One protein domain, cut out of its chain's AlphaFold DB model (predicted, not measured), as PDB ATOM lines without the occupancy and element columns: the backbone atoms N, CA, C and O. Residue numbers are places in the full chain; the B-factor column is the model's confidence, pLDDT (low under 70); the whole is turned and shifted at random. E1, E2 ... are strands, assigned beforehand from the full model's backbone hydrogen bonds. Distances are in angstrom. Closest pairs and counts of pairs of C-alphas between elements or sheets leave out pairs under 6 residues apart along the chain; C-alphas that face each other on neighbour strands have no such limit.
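AT A GLANCE: This is residues 35 to 56 and 67 to 179 of the 240 residues of the protein "VPDSG-CTERM domain-containing protein" of Opitutaceae bacterium (UniProt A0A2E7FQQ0). One long antiparallel sheet of nine strands is folded back on itself like part of a barrel, with E1, E2, E7 and E4 as one leaf, E6, E3, E8 and E9 as the other, and the bent strand E5 as the hinge between them. The edge strands E1 and E9 come near each other without being neighbours, which leaves the ring not fully closed. The printed part has 135 residues, with no named helix and nine named strands, E1 to E9 along the chain; the sheet's order is E1 E2 E7 E4 E5 E6 E3 E8 E9. The class is all strand, though the strands hold only 60 of the printed residues. The whole is compact and rounded, with a radius of gyration of the C-alphas of 13.6 A and spans of 34 by 30 by 23 A.

IN THESE COORDINATES: E1, residues 35 to 38, begins at C-alpha 35 at (-37.031, 48.109, -18.943). E2, residues 42 to 47, is 17.1 A long, and E3 is residues 68 to 72. E4, residues 86 to 91, is 16.8 A long. E5, residues 97 to 109, is 26.3 A long and bends by 99 degrees at residue 106; E6, residues 113 to 121, is 23.3 A long and bends by 56 degrees at residue 116. E7, residues 135 to 140, is 17.0 A long, and E8, residues 152 to 158, is 19.7 A long. E9, residues 173 to 176, ends at C-alpha 176 at (-32.004, 54.188, -17.615).

HOW THE PARTS SIT: The sheet is twisted and curled: the way across it turns by 188 degrees. E1 and E2 form a hairpin, with N 36 and O 44 2.9 A apart. E2 and E7 are antiparallel at 180 degrees, with N 47 and O 135 at 2.8 A. E7 is next to E4 in the sheet's order, with N 91 and O 136 at 2.9 A. E4, E5 and E6 are a meander, each strand the antiparallel neighbour of the one before; N 104 and O 86 are 2.8 A apart, and N 103 and O 118 2.9 A. E3 to E6 and E4 to E7 are Greek keys, in which the first strand is the antiparallel neighbour of the fourth. Between the antiparallel neighbours E6 and E3, N 119 and O 69 are within hydrogen-bond range at 2.8 A, and between the antiparallel neighbours E3 and E8, N 70 and O 156 are within hydrogen-bond range at 2.8 A. E8 and E9 form a hairpin, with N 155 and O 173 at 2.9 A. The closest C-alphas of E1 and E9, those of Ile 35 and Thr 175, are 7.6 A apart.

THE WHOLE: The C-alphas of Gly 128 and Ser 142, the farthest apart, are 37.1 A from each other. Residues 57 to 66 are not printed, and C-alphas 56 and 67 are 14.4 A apart across the cut. The links E3 to E4, E6 to E7, E7 to E8 and E8 to E9 are long. The mean pLDDT of the printed part is 84.1; residues 51 to 52, 160 to 166 and 179 are under 70.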
ATOM      1  N   ILE A  35     -35.921  48.066 -19.888       89.38
ATOM      2  CA  ILE A  35     -37.031  48.109 -18.943       89.38
ATOM      3  C   ILE A  35     -38.249  48.595 -19.721       89.38
ATOM      4  O   ILE A  35     -38.381  49.785 -20.006       89.38
ATOM      5  N   ASP A  36     -39.122  47.665 -20.089       88.31
ATOM      6  CA  ASP A  36     -40.299  47.943 -20.917       88.31
ATOM      7  C   ASP A  36     -41.438  48.559 -20.096       88.31
ATOM      8  O   ASP A  36     -42.232  49.361 -20.583       88.31
ATOM      9  N   THR A  37     -41.551  48.173 -18.826       89.31
ATOM     10  CA  THR A  37     -42.536  48.720 -17.887       89.31
ATOM     11  C   THR A  37     -41.920  48.755 -16.507       89.31
ATOM     12  O   THR A  37     -41.333  47.765 -16.083       89.31
ATOM     13  N   PHE A  38     -42.062  49.878 -15.806       91.25
ATOM     14  CA  PHE A  38     -41.616  50.002 -14.426       91.25
ATOM     15  C   PHE A  38     -42.515  50.971 -13.665       91.25
ATOM     16  O   PHE A  38     -42.481  52.184 -13.862       91.25
ATOM     17  N   THR A  39     -43.382  50.400 -12.843       91.31
ATOM     18  CA  THR A  39     -44.345  51.093 -11.989       91.31
ATOM     19  C   THR A  39     -44.304  50.469 -10.597       91.31
ATOM     20  O   THR A  39     -43.611  49.477 -10.372       91.31
ATOM     21  N   THR A  40     -45.082  51.006  -9.660       90.69
ATOM     22  CA  THR A  40     -45.229  50.415  -8.321       90.69
ATOM     23  C   THR A  40     -45.804  48.994  -8.344       90.69
ATOM     24  O   THR A  40     -45.556  48.207  -7.431       90.69
ATOM     25  N   ASP A  41     -46.539  48.657  -9.407       90.31
ATOM     26  CA  ASP A  41     -47.385  47.464  -9.512       90.31
ATOM     27  C   ASP A  41     -46.966  46.520 -10.647       90.31
ATOM     28  O   ASP A  41     -47.467  45.397 -10.742       90.31
ATOM     29  N   GLN A  42     -46.066  46.959 -11.530       90.56
ATOM     30  CA  GLN A  42     -45.609  46.178 -12.674       90.56
ATOM     31  C   GLN A  42     -44.145  46.443 -12.999       90.56
ATOM     32  O   GLN A  42     -43.684  47.583 -13.010       90.56
ATOM     33  N   LEU A  43     -43.447  45.370 -13.353       90.88
ATOM     34  CA  LEU A  43     -42.096  45.426 -13.883       90.88
ATOM     35  C   LEU A  43     -41.981  44.441 -15.045       90.88
ATOM     36  O   LEU A  43     -42.311  43.266 -14.890       90.88
ATOM     37  N   THR A  44     -41.475  44.918 -16.176       90.56
ATOM     38  CA  THR A  44     -41.146  44.092 -17.338       90.56
ATOM     39  C   THR A  44     -39.749  44.439 -17.812       90.56
ATOM     40  O   THR A  44     -39.467  45.605 -18.098       90.56
ATOM     41  N   ILE A  45     -38.893  43.427 -17.907       90.25
ATOM     42  CA  ILE A  45     -37.507  43.557 -18.351       90.25
ATOM     43  C   ILE A  45     -37.266  42.577 -19.484       90.25
ATOM     44  O   ILE A  45     -37.645  41.410 -19.379       90.25
ATOM     45  N   SER A  46     -36.611  43.048 -20.539       90.00
ATOM     46  CA  SER A  46     -36.243  42.226 -21.682       90.00
ATOM     47  C   SER A  46     -34.752  42.314 -21.993       90.00
ATOM     48  O   SER A  46     -34.154  43.389 -22.017       90.00
ATOM     49  N   ILE A  47     -34.152  41.161 -22.266       87.81
ATOM     50  CA  ILE A  47     -32.784  41.028 -22.759       87.81
ATOM     51  C   ILE A  47     -32.877  40.356 -24.133       87.81
ATOM     52  O   ILE A  47     -33.266  39.188 -24.207       87.81
ATOM     53  N   PRO A  48     -32.604  41.061 -25.242       86.56
ATOM     54  CA  PRO A  48     -32.680  40.478 -26.573       86.56
ATOM     55  C   PRO A  48     -31.654  39.354 -26.759       86.56
ATOM     56  O   PRO A  48     -30.559  39.383 -26.201       86.56
ATOM     57  N   ALA A  49     -32.009  38.379 -27.597       81.38
ATOM     58  CA  ALA A  49     -31.089  37.320 -27.988       81.38
ATOM     59  C   ALA A  49     -29.944  37.869 -28.853       81.38
ATOM     60  O   ALA A  49     -30.167  38.677 -29.760       81.38
ATOM     61  N   GLY A  50     -28.746  37.326 -28.641       71.69
ATOM     62  CA  GLY A  50     -27.604  37.503 -29.530       71.69
ATOM     63  C   GLY A  50     -26.653  38.664 -29.206       71.69
ATOM     64  O   GLY A  50     -27.033  39.745 -28.767       71.69
ATOM     65  N   SER A  51     -25.384  38.419 -29.549       57.19
ATOM     66  CA  SER A  51     -24.221  39.328 -29.629       57.19
ATOM     67  C   SER A  51     -23.470  39.737 -28.358       57.19
ATOM     68  O   SER A  51     -22.368  40.261 -28.504       57.19
ATOM     69  N   ALA A  52     -23.962  39.440 -27.157       67.19
ATOM     70  CA  ALA A  52     -23.217  39.687 -25.920       67.19
ATOM     71  C   ALA A  52     -22.983  38.385 -25.143       67.19
ATOM     72  O   ALA A  52     -23.883  37.549 -25.016       67.19
ATOM     73  N   THR A  53     -21.751  38.223 -24.664       82.88
ATOM     74  CA  THR A  53     -21.327  37.145 -23.770       82.88
ATOM     75  C   THR A  53     -21.172  37.690 -22.363       82.88
ATOM     76  O   THR A  53     -20.751  38.835 -22.208       82.88
ATOM     77  N   LEU A  54     -21.442  36.869 -21.352       84.56
ATOM     78  CA  LEU A  54     -21.137  37.215 -19.971       84.56
ATOM     79  C   LEU A  54     -19.634  37.459 -19.809       84.56
ATOM     80  O   LEU A  54     -18.826  36.615 -20.189       84.56
ATOM     81  N   ASP A  55     -19.260  38.604 -19.249       82.94
ATOM     82  CA  ASP A  55     -17.856  38.956 -19.000       82.94
ATOM     83  C   ASP A  55     -17.481  38.846 -17.515       82.94
ATOM     84  O   ASP A  55     -18.308  39.095 -16.630       82.94
ATOM     85  N   ALA A  56     -16.232  38.472 -17.250       81.44
ATOM     86  CA  ALA A  56     -15.615  38.542 -15.933       81.44
ATOM     87  C   ALA A  56     -14.091  38.671 -16.069       81.44
ATOM     88  O   ALA A  56     -13.404  37.757 -16.525       81.44
ATOM     89  N   THR A  67     -25.221  31.150 -10.219       88.38
ATOM     90  CA  THR A  67     -26.546  30.808 -10.754       88.38
ATOM     91  C   THR A  67     -27.496  31.999 -10.899       88.38
ATOM     92  O   THR A  67     -28.690  31.800 -11.138       88.38
ATOM     93  N   ALA A  68     -27.023  33.243 -10.768       88.62
ATOM     94  CA  ALA A  68     -27.891  34.415 -10.774       88.62
ATOM     95  C   ALA A  68     -27.422  35.560 -11.679       88.62
ATOM     96  O   ALA A  68     -26.245  35.917 -11.735       88.62
ATOM     97  N   LEU A  69     -28.392  36.218 -12.311       88.94
ATOM     98  CA  LEU A  69     -28.252  37.581 -12.818       88.94
ATOM     99  C   LEU A  69     -28.776  38.562 -11.769       88.94
ATOM    100  O   LEU A  69     -29.756  38.284 -11.080       88.94
ATOM    101  N   TYR A  70     -28.174  39.741 -11.710       89.00
ATOM    102  CA  TYR A  70     -28.546  40.802 -10.789       89.00
ATOM    103  C   TYR A  70     -28.848  42.094 -11.531       89.00
ATOM    104  O   TYR A  70     -28.044  42.525 -12.356       89.00
ATOM    105  N   LEU A  71     -29.946  42.753 -11.164       89.94
ATOM    106  CA  LEU A  71     -30.127  44.182 -11.408       89.94
ATOM    107  C   LEU A  71     -30.030  44.953 -10.104       89.94
ATOM    108  O   LEU A  71     -30.714  44.624  -9.137       89.94
ATOM    109  N   MET A  72     -29.193  45.982 -10.096       88.19
ATOM    110  CA  MET A  72     -28.904  46.790  -8.913       88.19
ATOM    111  C   MET A  72     -28.663  48.250  -9.283       88.19
ATOM    112  O   MET A  72     -28.419  48.571 -10.445       88.19
ATOM    113  N   ASP A  73     -28.689  49.137  -8.294       87.69
ATOM    114  CA  ASP A  73     -28.270  50.525  -8.486       87.69
ATOM    115  C   ASP A  73     -26.754  50.599  -8.755       87.69
ATOM    116  O   ASP A  73     -25.970  50.142  -7.914       87.69
ATOM    117  N   PRO A  74     -26.306  51.182  -9.885       82.50
ATOM    118  CA  PRO A  74     -24.882  51.335 -10.181       82.50
ATOM    119  C   PRO A  74     -24.137  52.231  -9.182       82.50
ATOM    120  O   PRO A  74     -22.918  52.128  -9.069       82.50
ATOM    121  N   ASN A  75     -24.834  53.124  -8.476       81.44
ATOM    122  CA  ASN A  75     -24.231  54.029  -7.493       81.44
ATOM    123  C   ASN A  75     -24.078  53.376  -6.113       81.44
ATOM    124  O   ASN A  75     -23.393  53.917  -5.242       81.44
ATOM    125  N   GLY A  76     -24.694  52.207  -5.936       72.19
ATOM    126  CA  GLY A  76     -24.767  51.473  -4.687       72.19
ATOM    127  C   GLY A  76     -25.646  52.115  -3.614       72.19
ATOM    128  O   GLY A  76     -26.169  53.214  -3.777       72.19
ATOM    129  N   GLY A  77     -25.802  51.398  -2.498       73.38
ATOM    130  CA  GLY A  77     -26.726  51.774  -1.429       73.38
ATOM    131  C   GLY A  77     -28.151  51.258  -1.655       73.38
ATOM    132  O   GLY A  77     -28.492  50.746  -2.724       73.38
ATOM    133  N   ASN A  78     -28.992  51.405  -0.629       77.75
ATOM    134  CA  ASN A  78     -30.432  51.205  -0.764       77.75
ATOM    135  C   ASN A  78     -31.015  52.460  -1.403       77.75
ATOM    136  O   ASN A  78     -31.190  53.476  -0.728       77.75
ATOM    137  N   SER A  79     -31.286  52.399  -2.703       79.06
ATOM    138  CA  SER A  79     -32.077  53.424  -3.385       79.06
ATOM    139  C   SER A  79     -33.557  53.367  -3.008       79.06
ATOM    140  O   SER A  79     -34.303  54.198  -3.493       79.06
ATOM    141  N   ASP A  80     -33.987  52.418  -2.167       87.75
ATOM    142  CA  ASP A  80     -35.379  52.182  -1.753       87.75
ATOM    143  C   ASP A  80     -36.337  51.949  -2.942       87.75
ATOM    144  O   ASP A  80     -37.555  52.095  -2.832       87.75
ATOM    145  N   TRP A  81     -35.795  51.551  -4.099       90.50
ATOM    146  CA  TRP A  81     -36.574  51.261  -5.302       90.50
ATOM    147  C   TRP A  81     -37.249  49.892  -5.247       90.50
ATOM    148  O   TRP A  81     -38.193  49.646  -6.003       90.50
ATOM    149  N   VAL A  82     -36.800  49.013  -4.343       91.31
ATOM    150  CA  VAL A  82     -37.501  47.785  -3.959       91.31
ATOM    151  C   VAL A  82     -38.137  48.011  -2.588       91.31
ATOM    152  O   VAL A  82     -37.493  47.943  -1.546       91.31
ATOM    153  N   VAL A  83     -39.445  48.257  -2.580       90.44
ATOM    154  CA  VAL A  83     -40.203  48.595  -1.361       90.44
ATOM    155  C   VAL A  83     -40.695  47.337  -0.641       90.44
ATOM    156  O   VAL A  83     -40.855  47.324   0.581       90.44
ATOM    157  N   GLY A  84     -40.917  46.254  -1.386       84.50
ATOM    158  CA  GLY A  84     -41.371  44.980  -0.844       84.50
ATOM    159  C   GLY A  84     -40.802  43.787  -1.599       84.50
ATOM    160  O   GLY A  84     -40.430  43.880  -2.771       84.50
ATOM    161  N   ASN A  85     -40.769  42.640  -0.919       83.56
ATOM    162  CA  ASN A  85     -40.363  41.386  -1.537       83.56
ATOM    163  C   ASN A  85     -41.446  40.925  -2.513       83.56
ATOM    164  O   ASN A  85     -42.608  40.738  -2.142       83.56
ATOM    165  N   ALA A  86     -41.041  40.701  -3.752       84.25
ATOM    166  CA  ALA A  86     -41.867  40.210  -4.831       84.25
ATOM    167  C   ALA A  86     -41.153  39.065  -5.545       84.25
ATOM    168  O   ALA A  86     -39.929  38.951  -5.542       84.25
ATOM    169  N   SER A  87     -41.943  38.205  -6.169       89.19
ATOM    170  CA  SER A  87     -41.453  37.142  -7.035       89.19
ATOM    171  C   SER A  87     -42.320  37.073  -8.276       89.19
ATOM    172  O   SER A  87     -43.534  37.280  -8.192       89.19
ATOM    173  N   GLY A  88     -41.728  36.735  -9.411       86.19
ATOM    174  CA  GLY A  88     -42.477  36.511 -10.641       86.19
ATOM    175  C   GLY A  88     -41.771  35.558 -11.588       86.19
ATOM    176  O   GLY A  88     -40.781  34.916 -11.231       86.19
ATOM    177  N   GLY A  89     -42.341  35.435 -12.782       88.25
ATOM    178  CA  GLY A  89     -41.887  34.484 -13.788       88.25
ATOM    179  C   GLY A  89     -40.776  35.055 -14.658       88.25
ATOM    180  O   GLY A  89     -40.777  36.243 -14.992       88.25
ATOM    181  N   GLY A  90     -39.854  34.176 -15.039       87.88
ATOM    182  CA  GLY A  90     -38.895  34.398 -16.112       87.88
ATOM    183  C   GLY A  90     -39.172  33.468 -17.290       87.88
ATOM    184  O   GLY A  90     -39.836  32.439 -17.160       87.88
ATOM    185  N   SER A  91     -38.664  33.850 -18.453       90.56
ATOM    186  CA  SER A  91     -38.480  32.961 -19.596       90.56
ATOM    187  C   SER A  91     -37.234  33.380 -20.365       90.56
ATOM    188  O   SER A  91     -36.834  34.542 -20.290       90.56
ATOM    189  N   GLY A  92     -36.646  32.449 -21.112       89.81
ATOM    190  CA  GLY A  92     -35.411  32.656 -21.864       89.81
ATOM    191  C   GLY A  92     -34.229  31.891 -21.272       89.81
ATOM    192  O   GLY A  92     -34.367  31.193 -20.267       89.81
ATOM    193  N   GLU A  93     -33.077  31.995 -21.930       91.25
ATOM    194  CA  GLU A  93     -31.913  31.147 -21.677       91.25
ATOM    195  C   GLU A  93     -30.596  31.882 -21.953       91.25
ATOM    196  O   GLU A  93     -30.477  32.649 -22.918       91.25
ATOM    197  N   ILE A  94     -29.588  31.571 -21.138       89.75
ATOM    198  CA  ILE A  94     -28.184  31.925 -21.356       89.75
ATOM    199  C   ILE A  94     -27.408  30.633 -21.568       89.75
ATOM    200  O   ILE A  94     -27.312  29.815 -20.663       89.75
ATOM    201  N   ASP A  95     -26.867  30.435 -22.766       90.38
ATOM    202  CA  ASP A  95     -26.120  29.233 -23.143       90.38
ATOM    203  C   ASP A  95     -26.869  27.927 -22.802       90.38
ATOM    204  O   ASP A  95     -26.308  26.965 -22.288       90.38
ATOM    205  N   GLY A  96     -28.185  27.925 -23.040       89.75
ATOM    206  CA  GLY A  96     -29.076  26.799 -22.735       89.75
ATOM    207  C   GLY A  96     -29.481  26.656 -21.262       89.75
ATOM    208  O   GLY A  96     -30.212  25.724 -20.940       89.75
ATOM    209  N   LYS A  97     -29.046  27.568 -20.385       91.94
ATOM    210  CA  LYS A  97     -29.404  27.625 -18.959       91.94
ATOM    211  C   LYS A  97     -30.658  28.476 -18.795       91.94
ATOM    212  O   LYS A  97     -30.648  29.663 -19.140       91.94
ATOM    213  N   ALA A  98     -31.749  27.877 -18.339       92.75
ATOM    214  CA  ALA A  98     -33.061  28.506 -18.302       92.75
ATOM    215  C   ALA A  98     -33.192  29.516 -17.159       92.75
ATOM    216  O   ALA A  98     -32.850  29.235 -16.011       92.75
ATOM    217  N   ILE A  99     -33.781  30.675 -17.459       90.75
ATOM    218  CA  ILE A  99     -34.165  31.679 -16.463       90.75
ATOM    219  C   ILE A  99     -35.638  31.491 -16.138       90.75
ATOM    220  O   ILE A  99     -36.518  31.775 -16.951       90.75
ATOM    221  N   ASN A 100     -35.900  31.014 -14.926       84.50
ATOM    222  CA  ASN A 100     -37.223  30.512 -14.559       84.50
ATOM    223  C   ASN A 100     -37.999  31.474 -13.658       84.50
ATOM    224  O   ASN A 100     -39.230  31.514 -13.680       84.50
ATOM    225  N   HIS A 101     -37.291  32.238 -12.835       86.88
ATOM    226  CA  HIS A 101     -37.909  33.053 -11.804       86.88
ATOM    227  C   HIS A 101     -37.022  34.226 -11.421       86.88
ATOM    228  O   HIS A 101     -35.812  34.226 -11.656       86.88
ATOM    229  N   PHE A 102     -37.649  35.220 -10.803       90.12
ATOM    230  CA  PHE A 102     -36.931  36.311 -10.175       90.12
ATOM    231  C   PHE A 102     -37.468  36.605  -8.777       90.12
ATOM    232  O   PHE A 102     -38.638  36.339  -8.479       90.12
ATOM    233  N   HIS A 103     -36.612  37.211  -7.961       89.81
ATOM    234  CA  HIS A 103     -36.930  37.748  -6.646       89.81
ATOM    235  C   HIS A 103     -36.510  39.214  -6.564       89.81
ATOM    236  O   HIS A 103     -35.410  39.560  -6.988       89.81
ATOM    237  N   SER A 104     -37.360  40.067  -5.995       89.19
ATOM    238  CA  SER A 104     -36.939  41.376  -5.503       89.19
ATOM    239  C   SER A 104     -36.579  41.268  -4.030       89.19
ATOM    240  O   SER A 104     -37.318  40.684  -3.232       89.19
ATOM    241  N   LEU A 105     -35.420  41.810  -3.685       87.56
ATOM    242  CA  LEU A 105     -34.884  41.803  -2.337       87.56
ATOM    243  C   LEU A 105     -34.417  43.215  -2.014       87.56
ATOM    244  O   LEU A 105     -33.692  43.826  -2.798       87.56
ATOM    245  N   ASN A 106     -34.822  43.719  -0.857       87.31
ATOM    246  CA  ASN A 106     -34.325  44.981  -0.339       87.31
ATOM    247  C   ASN A 106     -33.226  44.752   0.697       87.31
ATOM    248  O   ASN A 106     -33.203  43.730   1.390       87.31
ATOM    249  N   ASN A 107     -32.315  45.716   0.817       82.62
ATOM    250  CA  ASN A 107     -31.275  45.718   1.847       82.62
ATOM    251  C   ASN A 107     -30.376  44.455   1.865       82.62
ATOM    252  O   ASN A 107     -29.955  43.988   2.931       82.62
ATOM    253  N   VAL A 108     -30.071  43.891   0.694       81.62
ATOM    254  CA  VAL A 108     -29.132  42.771   0.543       81.62
ATOM    255  C   VAL A 108     -27.711  43.278   0.755       81.62
ATOM    256  O   VAL A 108     -27.299  44.259   0.145       81.62
ATOM    257  N   ASN A 109     -26.946  42.617   1.624       78.00
ATOM    258  CA  ASN A 109     -25.588  43.047   1.945       78.00
ATOM    259  C   ASN A 109     -24.567  42.466   0.955       78.00
ATOM    260  O   ASN A 109     -24.145  41.318   1.077       78.00
ATOM    261  N   ILE A 110     -24.171  43.295  -0.004       73.00
ATOM    262  CA  ILE A 110     -23.253  43.013  -1.109       73.00
ATOM    263  C   ILE A 110     -22.039  43.946  -0.949       73.00
ATOM    264  O   ILE A 110     -21.805  44.867  -1.724       73.00
ATOM    265  N   GLY A 111     -21.335  43.825   0.180       70.81
ATOM    266  CA  GLY A 111     -20.319  44.797   0.622       70.81
ATOM    267  C   GLY A 111     -20.901  46.117   1.159       70.81
ATOM    268  O   GLY A 111     -20.301  46.743   2.034       70.81
ATOM    269  N   ALA A 112     -22.089  46.495   0.696       73.81
ATOM    270  CA  ALA A 112     -22.971  47.532   1.217       73.81
ATOM    271  C   ALA A 112     -24.431  47.036   1.131       73.81
ATOM    272  O   ALA A 112     -24.686  46.035   0.467       73.81
ATOM    273  N   PRO A 113     -25.400  47.663   1.814       81.44
ATOM    274  CA  PRO A 113     -26.809  47.350   1.591       81.44
ATOM    275  C   PRO A 113     -27.249  47.821   0.195       81.44
ATOM    276  O   PRO A 113     -26.969  48.961  -0.174       81.44
ATOM    277  N   HIS A 114     -27.903  46.940  -0.563       84.12
ATOM    278  CA  HIS A 114     -28.478  47.222  -1.878       84.12
ATOM    279  C   HIS A 114     -29.906  46.697  -2.003       84.12
ATOM    280  O   HIS A 114     -30.245  45.628  -1.492       84.12
ATOM    281  N   ASP A 115     -30.684  47.386  -2.824       88.94
ATOM    282  CA  ASP A 115     -31.909  46.850  -3.401       88.94
ATOM    283  C   ASP A 115     -31.593  46.175  -4.732       88.94
ATOM    284  O   ASP A 115     -30.957  46.774  -5.610       88.94
ATOM    285  N   VAL A 116     -32.025  44.921  -4.877       88.69
ATOM    286  CA  VAL A 116     -31.664  44.076  -6.014       88.69
ATOM    287  C   VAL A 116     -32.851  43.296  -6.562       88.69
ATOM    288  O   VAL A 116     -33.744  42.856  -5.833       88.69
ATOM    289  N   LEU A 117     -32.809  43.057  -7.869       89.69
ATOM    290  CA  LEU A 117     -33.546  41.967  -8.498       89.69
ATOM    291  C   LEU A 117     -32.574  40.845  -8.807       89.69
ATOM    292  O   LEU A 117     -31.539  41.082  -9.427       89.69
ATOM    293  N   VAL A 118     -32.935  39.637  -8.401       90.06
ATOM    294  CA  VAL A 118     -32.161  38.421  -8.638       90.06
ATOM    295  C   VAL A 118     -32.946  37.546  -9.597       90.06
ATOM    296  O   VAL A 118     -34.088  37.200  -9.302       90.06
ATOM    297  N   PHE A 119     -32.349  37.184 -10.728       89.38
ATOM    298  CA  PHE A 119     -32.917  36.248 -11.697       89.38
ATOM    299  C   PHE A 119     -32.145  34.948 -11.603       89.38
ATOM    300  O   PHE A 119     -30.938  34.938 -11.830       89.38
ATOM    301  N   LEU A 120     -32.837  33.869 -11.261       89.62
ATOM    302  CA  LEU A 120     -32.199  32.591 -10.995       89.62
ATOM    303  C   LEU A 120     -32.239  31.703 -12.235       89.62
ATOM    304  O   LEU A 120     -33.272  31.549 -12.902       89.62
ATOM    305  N   THR A 121     -31.075  31.136 -12.514       90.25
ATOM    306  CA  THR A 121     -30.826  30.162 -13.573       90.25
ATOM    307  C   THR A 121     -30.838  28.751 -12.995       90.25
ATOM    308  O   THR A 121     -30.712  28.560 -11.785       90.25
ATOM    309  N   ASP A 122     -31.064  27.755 -13.841       90.25
ATOM    310  CA  ASP A 122     -31.078  26.344 -13.450       90.25
ATOM    311  C   ASP A 122     -29.684  25.700 -13.349       90.25
ATOM    312  O   ASP A 122     -29.567  24.614 -12.781       90.25
ATOM    313  N   ASP A 123     -28.645  26.366 -13.856       90.44
ATOM    314  CA  ASP A 123     -27.258  25.898 -13.850       90.44
ATOM    315  C   ASP A 123     -26.274  27.075 -13.699       90.44
ATOM    316  O   ASP A 123     -26.645  28.242 -13.802       90.44
ATOM    317  N   ILE A 124     -25.002  26.779 -13.440       88.75
ATOM    318  CA  ILE A 124     -23.956  27.769 -13.169       88.75
ATOM    319  C   ILE A 124     -23.607  28.555 -14.438       88.75
ATOM    320  O   ILE A 124     -23.135  27.995 -15.426       88.75
ATOM    321  N   LEU A 125     -23.760  29.877 -14.388       87.56
ATOM    322  CA  LEU A 125     -23.285  30.813 -15.400       87.56
ATOM    323  C   LEU A 125     -21.756  30.877 -15.424       87.56
ATOM    324  O   LEU A 125     -21.078  30.778 -14.400       87.56
ATOM    325  N   SER A 126     -21.204  31.087 -16.611       86.88
ATOM    326  CA  SER A 126     -19.769  31.207 -16.843       86.88
ATOM    327  C   SER A 126     -19.438  32.389 -17.746       86.88
ATOM    328  O   SER A 126     -20.215  32.789 -18.614       86.88
ATOM    329  N   ALA A 127     -18.236  32.942 -17.568       86.00
ATOM    330  CA  ALA A 127     -17.715  33.940 -18.491       86.00
ATOM    331  C   ALA A 127     -17.602  33.329 -19.899       86.00
ATOM    332  O   ALA A 127     -17.060  32.235 -20.068       86.00
ATOM    333  N   GLY A 128     -18.106  34.039 -20.903       84.31
ATOM    334  CA  GLY A 128     -18.242  33.567 -22.279       84.31
ATOM    335  C   GLY A 128     -19.632  33.030 -22.631       84.31
ATOM    336  O   GLY A 128     -19.929  32.905 -23.821       84.31
ATOM    337  N   ASP A 129     -20.500  32.770 -21.649       88.12
ATOM    338  CA  ASP A 129     -21.863  32.310 -21.918       88.12
ATOM    339  C   ASP A 129     -22.641  33.355 -22.724       88.12
ATOM    340  O   ASP A 129     -22.605  34.548 -22.425       88.12
ATOM    341  N   THR A 130     -23.363  32.918 -23.754       87.94
ATOM    342  CA  THR A 130     -24.100  33.813 -24.658       87.94
ATOM    343  C   THR A 130     -25.583  33.830 -24.318       87.94
ATOM    344  O   THR A 130     -26.162  32.787 -24.035       87.94
ATOM    345  N   VAL A 131     -26.252  34.979 -24.440       87.44
ATOM    346  CA  VAL A 131     -27.725  35.034 -24.393       87.44
ATOM    347  C   VAL A 131     -28.300  34.340 -25.637       87.44
ATOM    348  O   VAL A 131     -28.358  34.929 -26.724       87.44
ATOM    349  N   THR A 132     -28.671  33.064 -25.499       86.00
ATOM    350  CA  THR A 132     -29.088  32.188 -26.609       86.00
ATOM    351  C   THR A 132     -30.545  32.384 -26.994       86.00
ATOM    352  O   THR A 132     -30.903  32.187 -28.157       86.00
ATOM    353  N   SER A 133     -31.384  32.814 -26.054       87.69
ATOM    354  CA  SER A 133     -32.764  33.206 -26.321       87.69
ATOM    355  C   SER A 133     -33.124  34.485 -25.572       87.69
ATOM    356  O   SER A 133     -32.479  34.852 -24.594       87.69
ATOM    357  N   ALA A 134     -34.127  35.205 -26.076       88.12
ATOM    358  CA  ALA A 134     -34.523  36.466 -25.471       88.12
ATOM    359  C   ALA A 134     -35.062  36.204 -24.062       88.12
ATOM    360  O   ALA A 134     -35.979  35.397 -23.890       88.12
ATOM    361  N   ILE A 135     -34.499  36.895 -23.079       89.62
ATOM    362  CA  ILE A 135     -34.904  36.777 -21.684       89.62
ATOM    363  C   ILE A 135     -36.005  37.794 -21.446       89.62
ATOM    364  O   ILE A 135     -35.860  38.965 -21.794       89.62
ATOM    365  N   SER A 136     -37.105  37.349 -20.860       90.50
ATOM    366  CA  SER A 136     -38.204  38.208 -20.444       90.50
ATOM    367  C   SER A 136     -38.565  37.886 -19.011       90.50
ATOM    368  O   SER A 136     -38.853  36.732 -18.682       90.50
ATOM    369  N   ILE A 137     -38.552  38.911 -18.167       88.50
ATOM    370  CA  ILE A 137     -38.978  38.813 -16.779       88.50
ATOM    371  C   ILE A 137     -40.145  39.751 -16.568       88.50
ATOM    372  O   ILE A 137     -40.093  40.923 -16.944       88.50
ATOM    373  N   THR A 138     -41.206  39.220 -15.970       89.19
ATOM    374  CA  THR A 138     -42.432  39.976 -15.750       89.19
ATOM    375  C   THR A 138     -42.957  39.784 -14.343       89.19
ATOM    376  O   THR A 138     -43.051  38.672 -13.815       89.19
ATOM    377  N   TRP A 139     -43.380  40.896 -13.760       89.81
ATOM    378  CA  TRP A 139     -44.102  40.935 -12.510       89.81
ATOM    379  C   TRP A 139     -45.346  41.792 -12.629       89.81
ATOM    380  O   TRP A 139     -45.330  42.864 -13.231       89.81
ATOM    381  N   SER A 140     -46.410  41.322 -11.987       87.31
ATOM    382  CA  SER A 140     -47.590  42.123 -11.702       87.31
ATOM    383  C   SER A 140     -48.055  41.837 -10.281       87.31
ATOM    384  O   SER A 140     -48.153  40.684  -9.863       87.31
ATOM    385  N   GLY A 141     -48.324  42.895  -9.531       85.19
ATOM    386  CA  GLY A 141     -48.763  42.826  -8.148       85.19
ATOM    387  C   GLY A 141     -49.018  44.227  -7.619       85.19
ATOM    388  O   GLY A 141     -49.466  45.086  -8.369       85.19
ATOM    389  N   SER A 142     -48.791  44.463  -6.329       85.19
ATOM    390  CA  SER A 142     -49.083  45.764  -5.721       85.19
ATOM    391  C   SER A 142     -47.916  46.268  -4.884       85.19
ATOM    392  O   SER A 142     -47.464  45.553  -3.992       85.19
ATOM    393  N   ASN A 143     -47.484  47.505  -5.142       85.31
ATOM    394  CA  ASN A 143     -46.523  48.278  -4.343       85.31
ATOM    395  C   ASN A 143     -45.203  47.557  -4.001       85.31
ATOM    396  O   ASN A 143     -44.717  47.667  -2.875       85.31
ATOM    397  N   ALA A 144     -44.618  46.815  -4.944       90.31
ATOM    398  CA  ALA A 144     -43.312  46.185  -4.721       90.31
ATOM    399  C   ALA A 144     -42.138  47.115  -5.044       90.31
ATOM    400  O   ALA A 144     -41.035  46.895  -4.542       90.31
ATOM    401  N   PHE A 145     -42.369  48.148  -5.857       92.38
ATOM    402  CA  PHE A 145     -41.313  49.003  -6.389       92.38
ATOM    403  C   PHE A 145     -41.599  50.493  -6.199       92.38
ATOM    404  O   PHE A 145     -42.756  50.909  -6.184       92.38
ATOM    405  N   ASP A 146     -40.539  51.295  -6.132       91.94
ATOM    406  CA  ASP A 146     -40.578  52.751  -6.281       91.94
ATOM    407  C   ASP A 146     -39.646  53.173  -7.431       91.94
ATOM    408  O   ASP A 146     -38.447  53.391  -7.235       91.94
ATOM    409  N   PRO A 147     -40.176  53.312  -8.660       89.38
ATOM    410  CA  PRO A 147     -39.380  53.739  -9.806       89.38
ATOM    411  C   PRO A 147     -38.795  55.145  -9.675       89.38
ATOM    412  O   PRO A 147     -37.861  55.477 -10.397       89.38
ATOM    413  N   SER A 148     -39.353  55.993  -8.802       89.31
ATOM    414  CA  SER A 148     -38.871  57.366  -8.619       89.31
ATOM    415  C   SER A 148     -37.581  57.434  -7.803       89.31
ATOM    416  O   SER A 148     -36.872  58.441  -7.851       89.31
ATOM    417  N   ALA A 149     -37.257  56.351  -7.097       90.31
ATOM    418  CA  ALA A 149     -36.119  56.268  -6.202       90.31
ATOM    419  C   ALA A 149     -34.816  55.834  -6.913       90.31
ATOM    420  O   ALA A 149     -33.733  55.898  -6.335       90.31
ATOM    421  N   ILE A 150     -34.895  55.460  -8.199       89.38
ATOM    422  CA  ILE A 150     -33.753  55.010  -9.003       89.38
ATOM    423  C   ILE A 150     -33.806  55.563 -10.435       89.38
ATOM    424  O   ILE A 150     -34.847  55.583 -11.088       89.38
ATOM    425  N   SER A 151     -32.656  56.011 -10.949       86.31
ATOM    426  CA  SER A 151     -32.543  56.625 -12.290       86.31
ATOM    427  C   SER A 151     -31.927  55.705 -13.348       86.31
ATOM    428  O   SER A 151     -32.101  55.908 -14.554       86.31
ATOM    429  N   SER A 152     -31.205  54.676 -12.913       88.06
ATOM    430  CA  SER A 152     -30.603  53.665 -13.771       88.06
ATOM    431  C   SER A 152     -30.339  52.394 -12.982       88.06
ATOM    432  O   SER A 152     -30.178  52.430 -11.767       88.06
ATOM    433  N   VAL A 153     -30.271  51.273 -13.687       89.12
ATOM    434  CA  VAL A 153     -29.879  49.985 -13.114       89.12
ATOM    435  C   VAL A 153     -28.701  49.406 -13.885       89.12
ATOM    436  O   VAL A 153     -28.520  49.664 -15.079       89.12
ATOM    437  N   LEU A 154     -27.908  48.615 -13.178       88.88
ATOM    438  CA  LEU A 154     -26.774  47.853 -13.663       88.88
ATOM    439  C   LEU A 154     -27.138  46.373 -13.709       88.88
ATOM    440  O   LEU A 154     -27.597  45.842 -12.703       88.88
ATOM    441  N   LEU A 155     -26.860  45.717 -14.834       89.06
ATOM    442  CA  LEU A 155     -26.903  44.263 -14.965       89.06
ATOM    443  C   LEU A 155     -25.524  43.669 -14.687       89.06
ATOM    444  O   LEU A 155     -24.526  44.094 -15.265       89.06
ATOM    445  N   THR A 156     -25.477  42.659 -13.829       88.38
ATOM    446  CA  THR A 156     -24.295  41.830 -13.562       88.38
ATOM    447  C   THR A 156     -24.740  40.394 -13.272       88.38
ATOM    448  O   THR A 156     -25.929  40.085 -13.333       88.38
ATOM    449  N   TRP A 157     -23.801  39.495 -13.008       88.06
ATOM    450  CA  TRP A 157     -24.061  38.096 -12.713       88.06
ATOM    451  C   TRP A 157     -23.179  37.612 -11.565       88.06
ATOM    452  O   TRP A 157     -22.189  38.237 -11.185       88.06
ATOM    453  N   GLY A 158     -23.566  36.518 -10.940       85.25
ATOM    454  CA  GLY A 158     -22.881  35.970  -9.785       85.25
ATOM    455  C   GLY A 158     -23.656  34.782  -9.273       85.25
ATOM    456  O   GLY A 158     -24.467  34.211  -9.992       85.25
ATOM    457  N   ALA A 159     -23.402  34.382  -8.042       80.19
ATOM    458  CA  ALA A 159     -24.147  33.278  -7.463       80.19
ATOM    459  C   ALA A 159     -25.517  33.766  -6.906       80.19
ATOM    460  O   ALA A 159     -25.828  34.934  -7.043       80.19
ATOM    461  N   ASP A 160     -26.315  32.938  -6.229       69.62
ATOM    462  CA  ASP A 160     -27.619  33.313  -5.638       69.62
ATOM    463  C   ASP A 160     -27.657  34.042  -4.265       69.62
ATOM    464  O   ASP A 160     -28.707  34.557  -3.876       69.62
ATOM    465  N   GLY A 161     -26.555  34.133  -3.518       58.50
ATOM    466  CA  GLY A 161     -26.432  34.908  -2.273       58.50
ATOM    467  C   GLY A 161     -26.176  34.080  -1.011       58.50
ATOM    468  O   GLY A 161     -26.295  34.599   0.098       58.50
ATOM    469  N   SER A 162     -25.791  32.809  -1.139       54.62
ATOM    470  CA  SER A 162     -25.472  31.941   0.008       54.62
ATOM    471  C   SER A 162     -24.066  32.151   0.624       54.62
ATOM    472  O   SER A 162     -23.678  31.416   1.535       54.62
ATOM    473  N   GLY A 163     -23.308  33.185   0.215       52.34
ATOM    474  CA  GLY A 163     -21.949  33.467   0.711       52.34
ATOM    475  C   GLY A 163     -21.496  34.937   0.614       52.34
ATOM    476  O   GLY A 163     -22.276  35.830   0.315       52.34
ATOM    477  N   VAL A 164     -20.209  35.202   0.870       52.69
ATOM    478  CA  VAL A 164     -19.600  36.555   0.970       52.69
ATOM    479  C   VAL A 164     -19.160  37.182  -0.369       52.69
ATOM    480  O   VAL A 164     -18.487  38.211  -0.367       52.69
ATOM    481  N   SER A 165     -19.482  36.584  -1.519       56.84
ATOM    482  CA  SER A 165     -18.867  36.936  -2.814       56.84
ATOM    483  C   SER A 165     -19.873  37.100  -3.955       56.84
ATOM    484  O   SER A 165     -19.895  36.322  -4.903       56.84
ATOM    485  N   TYR A 166     -20.713  38.123  -3.851       69.88
ATOM    486  CA  TYR A 166     -21.773  38.433  -4.810       69.88
ATOM    487  C   TYR A 166     -21.800  39.945  -5.021       69.88
ATOM    488  O   TYR A 166     -21.560  40.631  -4.025       69.88
ATOM    489  N   PRO A 167     -22.094  40.463  -6.235       75.00
ATOM    490  CA  PRO A 167     -21.957  39.798  -7.539       75.00
ATOM    491  C   PRO A 167     -20.482  39.481  -7.854       75.00
ATOM    492  O   PRO A 167     -19.575  40.016  -7.217       75.00
ATOM    493  N   TYR A 168     -20.239  38.605  -8.834       70.69
ATOM    494  CA  TYR A 168     -18.884  38.203  -9.241       70.69
ATOM    495  C   TYR A 168     -18.516  38.685 -10.656       70.69
ATOM    496  O   TYR A 168     -17.378  39.082 -10.898       70.69
ATOM    497  N   GLY A 169     -19.467  38.641 -11.584       71.81
ATOM    498  CA  GLY A 169     -19.279  39.049 -12.966       71.81
ATOM    499  C   GLY A 169     -19.045  40.546 -13.122       71.81
ATOM    500  O   GLY A 169     -19.440  41.356 -12.277       71.81
ATOM    501  N   ASP A 170     -18.449  40.933 -14.248       80.00
ATOM    502  CA  ASP A 170     -18.296  42.352 -14.558       80.00
ATOM    503  C   ASP A 170     -19.675  43.012 -14.764       80.00
ATOM    504  O   ASP A 170     -20.674  42.335 -15.042       80.00
ATOM    505  N   PRO A 171     -19.772  44.344 -14.645       83.50
ATOM    506  CA  PRO A 171     -20.873  45.119 -15.202       83.50
ATOM    507  C   PRO A 171     -21.157  44.727 -16.661       83.50
ATOM    508  O   PRO A 171     -20.380  45.044 -17.557       83.50
ATOM    509  N   GLN A 172     -22.278  44.052 -16.903       82.25
ATOM    510  CA  GLN A 172     -22.666  43.599 -18.239       82.25
ATOM    511  C   GLN A 172     -23.300  44.734 -19.038       82.25
ATOM    512  O   GLN A 172     -23.066  44.857 -20.233       82.25
ATOM    513  N   GLY A 173     -24.063  45.607 -18.383       77.50
ATOM    514  CA  GLY A 173     -24.658  46.769 -19.030       77.50
ATOM    515  C   GLY A 173     -25.399  47.661 -18.051       77.50
ATOM    516  O   GLY A 173     -25.677  47.270 -16.921       77.50
ATOM    517  N   THR A 174     -25.761  48.858 -18.501       77.75
ATOM    518  CA  THR A 174     -26.581  49.804 -17.734       77.75
ATOM    519  C   THR A 174     -27.726  50.312 -18.590       77.75
ATOM    520  O   THR A 174     -27.510  50.638 -19.758       77.75
ATOM    521  N   THR A 175     -28.909  50.461 -18.003       81.69
ATOM    522  CA  THR A 175     -30.065  51.066 -18.676       81.69
ATOM    523  C   THR A 175     -30.724  52.098 -17.767       81.69
ATOM    524  O   THR A 175     -30.742  51.943 -16.544       81.69
ATOM    525  N   SER A 176     -31.233  53.183 -18.352       79.38
ATOM    526  CA  SER A 176     -32.004  54.188 -17.615       79.38
ATOM    527  C   SER A 176     -33.401  53.662 -17.323       79.38
ATOM    528  O   SER A 176     -34.021  53.039 -18.189       79.38
ATOM    529  N   THR A 177     -33.933  53.973 -16.148       78.12
ATOM    530  CA  THR A 177     -35.335  53.684 -15.854       78.12
ATOM    531  C   THR A 177     -36.226  54.636 -16.659       78.12
ATOM    532  O   THR A 177     -35.893  55.817 -16.812       78.12
ATOM    533  N   PRO A 178     -37.337  54.157 -17.251       71.81
ATOM    534  CA  PRO A 178     -38.271  55.044 -17.925       71.81
ATOM    535  C   PRO A 178     -38.760  56.092 -16.928       71.81
ATOM    536  O   PRO A 178     -39.206  55.741 -15.837       71.81
ATOM    537  N   ALA A 179     -38.701  57.373 -17.298       59.16
ATOM    538  CA  ALA A 179     -39.329  58.405 -16.489       59.16
ATOM    539  C   ALA A 179     -40.822  58.072 -16.392       59.16
ATOM    540  O   ALA A 179     -41.512  58.017 -17.416       59.16
TER     541      ALA A 179